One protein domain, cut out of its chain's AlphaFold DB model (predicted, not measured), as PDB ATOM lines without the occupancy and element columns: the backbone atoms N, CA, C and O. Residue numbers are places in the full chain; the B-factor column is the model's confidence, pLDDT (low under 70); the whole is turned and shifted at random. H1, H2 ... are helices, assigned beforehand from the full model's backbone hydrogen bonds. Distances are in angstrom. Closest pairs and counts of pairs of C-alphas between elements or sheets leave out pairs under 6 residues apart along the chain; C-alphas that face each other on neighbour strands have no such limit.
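This is residues 38 to 48 and 137 to 172 of the 262 residues of the protein "Mediator of RNA polymerase II transcription subunit 9" of Fonsecaea multimorphosa (UniProt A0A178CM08). What is the shape? A short helix, H1, lies near residues 150 to 154 of a long helix, H2, and residues 155 to 172 stick out as an arm. What is printed? The printed part has 47 residues, with two named helices, H1 then H2: all helix. How compact is it? It is only just extended, close to loose, with a radius of gyration of the C-alphas of 14.3 A, spanning 43 by 19 by 16 A.

Do the helices meet? H1, residues 38 to 48, and H2, residues 147 to 166, only just touch, with 3 pairs of C-alphas within 8 A, the closest those of Ile 40 and Leu 154, 7.5 A apart. H2 touches H1 with residues 150 to 154 alone. How do they run? Opposite ways, at a shallow tilt of 32 degrees, only just short of steep. And their backbones? In H1 every O i to N i+4 pair is within hydrogen-bond range, in H2 14 of 16.

Where does H1 begin? C-alpha 38 is at (19.882, -50.036, -8.862), and H1 is 15.3 A long. Where does H2 end? C-alpha 166 is at (13.740, -45.012, 12.259), and H2 is 28.3 A long.

Is there a cut? Residues 49 to 136 are not printed, and C-alphas 48 and 137 are 13.7 A apart. Is confidence low? No printed residue is under 70.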
ATOM      1  N   PRO A  38      19.670 -50.149  -7.419       93.25
ATOM      2  CA  PRO A  38      19.882 -50.036  -8.862       93.25
ATOM      3  C   PRO A  38      20.516 -48.700  -9.257       93.25
ATOM      4  O   PRO A  38      21.444 -48.669 -10.064       93.25
ATOM      5  N   ASP A  39      20.070 -47.603  -8.640       90.50
ATOM      6  CA  ASP A  39      20.562 -46.262  -8.947       90.50
ATOM      7  C   ASP A  39      22.020 -46.076  -8.496       90.50
ATOM      8  O   ASP A  39      22.829 -45.489  -9.219       90.50
ATOM      9  N   ILE A  40      22.372 -46.603  -7.313       93.00
ATOM     10  CA  ILE A  40      23.754 -46.593  -6.807       93.00
ATOM     11  C   ILE A  40      24.655 -47.395  -7.746       93.00
ATOM     12  O   ILE A  40      25.715 -46.909  -8.142       93.00
ATOM     13  N   TRP A  41      24.234 -48.603  -8.126       95.12
ATOM     14  CA  TRP A  41      25.005 -49.461  -9.022       95.12
ATOM     15  C   TRP A  41      25.241 -48.790 -10.378       95.12
ATOM     16  O   TRP A  41      26.366 -48.762 -10.874       95.12
ATOM     17  N   LEU A  42      24.208 -48.165 -10.942       93.38
ATOM     18  CA  LEU A  42      24.288 -47.474 -12.226       93.38
ATOM     19  C   LEU A  42      25.199 -46.241 -12.173       93.38
ATOM     20  O   LEU A  42      25.878 -45.920 -13.153       93.38
ATOM     21  N   LEU A  43      25.226 -45.533 -11.041       92.81
ATOM     22  CA  LEU A  43      26.161 -44.434 -10.818       92.81
ATOM     23  C   LEU A  43      27.606 -44.946 -10.718       92.81
ATOM     24  O   LEU A  43      28.489 -44.395 -11.374       92.81
ATOM     25  N   LEU A  44      27.841 -46.018  -9.954       93.38
ATOM     26  CA  LEU A  44      29.160 -46.642  -9.800       93.38
ATOM     27  C   LEU A  44      29.699 -47.187 -11.127       93.38
ATOM     28  O   LEU A  44      30.867 -46.980 -11.446       93.38
ATOM     29  N   ALA A  45      28.853 -47.833 -11.929       91.94
ATOM     30  CA  ALA A  45      29.240 -48.352 -13.234       91.94
ATOM     31  C   ALA A  45      29.659 -47.223 -14.194       91.94
ATOM     32  O   ALA A  45      30.696 -47.323 -14.849       91.94
ATOM     33  N   ARG A  46      28.916 -46.105 -14.217       90.69
ATOM     34  CA  ARG A  46      29.278 -44.919 -15.014       90.69
ATOM     35  C   ARG A  46      30.579 -44.269 -14.536       90.69
ATOM     36  O   ARG A  46      31.408 -43.897 -15.363       90.69
ATOM     37  N   LEU A  47      30.787 -44.193 -13.222       91.19
ATOM     38  CA  LEU A  47      32.044 -43.734 -12.622       91.19
ATOM     39  C   LEU A  47      33.236 -44.618 -13.007       91.19
ATOM     40  O   LEU A  47      34.303 -44.101 -13.334       91.19
ATOM     41  N   ASN A  48      33.056 -45.940 -13.009       90.69
ATOM     42  CA  ASN A  48      34.110 -46.885 -13.370       90.69
ATOM     43  C   ASN A  48      34.550 -46.730 -14.836       90.69
ATOM     44  O   ASN A  48      35.739 -46.783 -15.137       90.69
ATOM     45  N   HIS A 137      23.998 -48.154 -20.881       77.44
ATOM     46  CA  HIS A 137      22.590 -48.492 -20.603       77.44
ATOM     47  C   HIS A 137      21.583 -47.399 -21.018       77.44
ATOM     48  O   HIS A 137      20.679 -47.058 -20.260       77.44
ATOM     49  N   ASN A 138      21.728 -46.840 -22.225       81.25
ATOM     50  CA  ASN A 138      20.898 -45.742 -22.752       81.25
ATOM     51  C   ASN A 138      20.988 -44.417 -21.970       81.25
ATOM     52  O   ASN A 138      20.238 -43.489 -22.265       81.25
ATOM     53  N   LEU A 139      21.906 -44.298 -21.005       79.75
ATOM     54  CA  LEU A 139      22.184 -43.044 -20.312       79.75
ATOM     55  C   LEU A 139      23.459 -42.393 -20.857       79.75
ATOM     56  O   LEU A 139      24.417 -43.104 -21.178       79.75
ATOM     57  N   PRO A 140      23.501 -41.051 -20.924       83.62
ATOM     58  CA  PRO A 140      24.727 -40.321 -21.218       83.62
ATOM     59  C   PRO A 140      25.841 -40.672 -20.224       83.62
ATOM     60  O   PRO A 140      25.582 -40.875 -19.028       83.62
ATOM     61  N   LEU A 141      27.080 -40.726 -20.721       84.25
ATOM     62  CA  LEU A 141      28.261 -40.837 -19.872       84.25
ATOM     63  C   LEU A 141      28.303 -39.670 -18.874       84.25
ATOM     64  O   LEU A 141      27.932 -38.540 -19.185       84.25
ATOM     65  N   LEU A 142      28.710 -39.977 -17.649       87.19
ATOM     66  CA  LEU A 142      28.727 -39.044 -16.531       87.19
ATOM     67  C   LEU A 142      29.905 -38.063 -16.652       87.19
ATOM     68  O   LEU A 142      31.045 -38.517 -16.715       87.19
ATOM     69  N   ASP A 143      29.653 -36.752 -16.607       90.00
ATOM     70  CA  ASP A 143      30.707 -35.752 -16.379       90.00
ATOM     71  C   ASP A 143      31.011 -35.648 -14.871       90.00
ATOM     72  O   ASP A 143      30.106 -35.688 -14.029       90.00
ATOM     73  N   LEU A 144      32.288 -35.483 -14.506       89.00
ATOM     74  CA  LEU A 144      32.715 -35.269 -13.119       89.00
ATOM     75  C   LEU A 144      32.072 -34.014 -12.518       89.00
ATOM     76  O   LEU A 144      31.832 -33.966 -11.312       89.00
ATOM     77  N   LYS A 145      31.778 -33.005 -13.345       93.69
ATOM     78  CA  LYS A 145      31.121 -31.766 -12.907       93.69
ATOM     79  C   LYS A 145      29.661 -31.976 -12.505       93.69
ATOM     80  O   LYS A 145      29.176 -31.281 -11.615       93.69
ATOM     81  N   ASP A 146      29.000 -32.973 -13.089       93.06
ATOM     82  CA  ASP A 146      27.590 -33.295 -12.836       93.06
ATOM     83  C   ASP A 146      27.400 -34.292 -11.687       93.06
ATOM     84  O   ASP A 146      26.280 -34.548 -11.238       93.06
ATOM     85  N   LEU A 147      28.490 -34.855 -11.170       92.81
ATOM     86  CA  LEU A 147      28.460 -35.837 -10.094       92.81
ATOM     87  C   LEU A 147      27.726 -35.339  -8.831       92.81
ATOM     88  O   LEU A 147      26.891 -36.091  -8.319       92.81
ATOM     89  N   PRO A 148      27.917 -34.095  -8.337       94.06
ATOM     90  CA  PRO A 148      27.130 -33.579  -7.217       94.06
ATOM     91  C   PRO A 148      25.621 -33.568  -7.497       94.06
ATOM     92  O   PRO A 148      24.835 -33.943  -6.624       94.06
ATOM     93  N   ALA A 149      25.222 -33.199  -8.718       95.00
ATOM     94  CA  ALA A 149      23.824 -33.167  -9.130       95.00
ATOM     95  C   ALA A 149      23.215 -34.575  -9.187       95.00
ATOM     96  O   ALA A 149      22.071 -34.759  -8.781       95.00
ATOM     97  N   GLN A 150      23.979 -35.589  -9.609       92.38
ATOM     98  CA  GLN A 150      23.506 -36.981  -9.639       92.38
ATOM     99  C   GLN A 150      23.502 -37.657  -8.261       92.38
ATOM    100  O   GLN A 150      22.653 -38.505  -7.990       92.38
ATOM    101  N   ILE A 151      24.407 -37.267  -7.361       94.62
ATOM    102  CA  ILE A 151      24.465 -37.797  -5.990       94.62
ATOM    103  C   ILE A 151      23.358 -37.212  -5.106       94.62
ATOM    104  O   ILE A 151      22.896 -37.885  -4.180       94.62
ATOM    105  N   TYR A 152      22.918 -35.977  -5.349       96.75
ATOM    106  CA  TYR A 152      21.942 -35.312  -4.482       96.75
ATOM    107  C   TYR A 152      20.601 -36.073  -4.362       96.75
ATOM    108  O   TYR A 152      20.191 -36.353  -3.230       96.75
ATOM    109  N   PRO A 153      19.952 -36.523  -5.458       93.19
ATOM    110  CA  PRO A 153      18.748 -37.352  -5.376       93.19
ATOM    111  C   PRO A 153      18.964 -38.660  -4.606       93.19
ATOM    112  O   PRO A 153      18.091 -39.075  -3.845       93.19
ATOM    113  N   LEU A 154      20.133 -39.297  -4.753       94.44
ATOM    114  CA  LEU A 154      20.484 -40.511  -4.007       94.44
ATOM    115  C   LEU A 154      20.587 -40.236  -2.507       94.44
ATOM    116  O   LEU A 154      20.027 -40.982  -1.706       94.44
ATOM    117  N   LYS A 155      21.249 -39.140  -2.121       96.50
ATOM    118  CA  LYS A 155      21.325 -38.702  -0.721       96.50
ATOM    119  C   LYS A 155      19.940 -38.442  -0.141       96.50
ATOM    120  O   LYS A 155      19.670 -38.868   0.977       96.50
ATOM    121  N   GLN A 156      19.057 -37.790  -0.896       95.81
ATOM    122  CA  GLN A 156      17.688 -37.522  -0.460       95.81
ATOM    123  C   GLN A 156      16.884 -38.817  -0.284       95.81
ATOM    124  O   GLN A 156      16.214 -38.986   0.736       95.81
ATOM    125  N   ARG A 157      16.983 -39.761  -1.231       92.75
ATOM    126  CA  ARG A 157      16.350 -41.086  -1.113       92.75
ATOM    127  C   ARG A 157      16.890 -41.857   0.088       92.75
ATOM    128  O   ARG A 157      16.100 -42.409   0.845       92.75
ATOM    129  N   LEU A 158      18.202 -41.830   0.319       94.75
ATOM    130  CA  LEU A 158      18.831 -42.480   1.468       94.75
ATOM    131  C   LEU A 158      18.387 -41.856   2.796       94.75
ATOM    132  O   LEU A 158      18.080 -42.581   3.739       94.75
ATOM    133  N   ALA A 159      18.321 -40.526   2.877       95.44
ATOM    134  CA  ALA A 159      17.817 -39.825   4.054       95.44
ATOM    135  C   ALA A 159      16.352 -40.187   4.331       95.44
ATOM    136  O   ALA A 159      16.000 -40.487   5.470       95.44
ATOM    137  N   LYS A 160      15.518 -40.244   3.285       93.19
ATOM    138  CA  LYS A 160      14.123 -40.684   3.387       93.19
ATOM    139  C   LYS A 160      14.014 -42.140   3.843       93.19
ATOM    140  O   LYS A 160      13.207 -42.427   4.716       93.19
ATOM    141  N   ALA A 161      14.824 -43.040   3.290       92.12
ATOM    142  CA  ALA A 161      14.848 -44.441   3.695       92.12
ATOM    143  C   ALA A 161      15.268 -44.594   5.161       92.12
ATOM    144  O   ALA A 161      14.615 -45.317   5.903       92.12
ATOM    145  N   ARG A 162      16.291 -43.858   5.611       95.06
ATOM    146  CA  ARG A 162      16.696 -43.836   7.024       95.06
ATOM    147  C   ARG A 162      15.579 -43.335   7.926       95.06
ATOM    148  O   ARG A 162      15.256 -44.021   8.885       95.06
ATOM    149  N   ALA A 163      14.970 -42.197   7.587       93.12
ATOM    150  CA  ALA A 163      13.842 -41.649   8.333       93.12
ATOM    151  C   ALA A 163      12.689 -42.661   8.426       93.12
ATOM    152  O   ALA A 163      12.123 -42.848   9.498       93.12
ATOM    153  N   ALA A 164      12.400 -43.358   7.322       91.12
ATOM    154  CA  ALA A 164      11.383 -44.397   7.274       91.12
ATOM    155  C   ALA A 164      11.718 -45.577   8.201       91.12
ATOM    156  O   ALA A 164      10.865 -45.968   8.989       91.12
ATOM    157  N   VAL A 165      12.955 -46.092   8.177       93.50
ATOM    158  CA  VAL A 165      13.404 -47.165   9.088       93.50
ATOM    159  C   VAL A 165      13.308 -46.728  10.547       93.50
ATOM    160  O   VAL A 165      12.751 -47.452  11.361       93.50
ATOM    161  N   THR A 166      13.789 -45.529  10.881       93.19
ATOM    162  CA  THR A 166      13.740 -45.012  12.259       93.19
ATOM    163  C   THR A 166      12.327 -44.681  12.733       93.19
ATOM    164  O   THR A 166      12.112 -44.543  13.931       93.19
ATOM    165  N   SER A 167      11.375 -44.521  11.811       91.00
ATOM    166  CA  SER A 167       9.964 -44.281  12.133       91.00
ATOM    167  C   SER A 167       9.154 -45.560  12.342       91.00
ATOM    168  O   SER A 167       7.991 -45.470  12.729       91.00
ATOM    169  N   LEU A 168       9.727 -46.738  12.063       89.62
ATOM    170  CA  LEU A 168       9.025 -47.998  12.273       89.62
ATOM    171  C   LEU A 168       8.843 -48.250  13.779       89.62
ATOM    172  O   LEU A 168       9.811 -48.116  14.537       89.62
ATOM    173  N   PRO A 169       7.628 -48.627  14.224       90.19
ATOM    174  CA  PRO A 169       7.414 -49.034  15.605       90.19
ATOM    175  C   PRO A 169       8.277 -50.260  15.911       90.19
ATOM    176  O   PRO A 169       8.533 -51.086  15.034       90.19
ATOM    177  N   ASP A 170       8.742 -50.358  17.153       91.88
ATOM    178  CA  ASP A 170       9.508 -51.497  17.662       91.88
ATOM    179  C   ASP A 170      10.819 -51.816  16.914       91.88
ATOM    180  O   ASP A 170      11.416 -52.859  17.160       91.88
ATOM    181  N   VAL A 171      11.351 -50.905  16.082       93.94
ATOM    182  CA  VAL A 171      12.655 -51.096  15.404       93.94
ATOM    183  C   VAL A 171      13.833 -51.221  16.383       93.94
ATOM    184  O   VAL A 171      14.878 -51.759  16.035       93.94
ATOM    185  N   ASN A 172      13.658 -50.723  17.611       94.25
ATOM    186  CA  ASN A 172      14.648 -50.815  18.685       94.25
ATOM    187  C   ASN A 172      14.433 -52.029  19.604       94.25
ATOM    188  O   ASN A 172      15.241 -52.233  20.504       94.25
TER     189      ASN A 172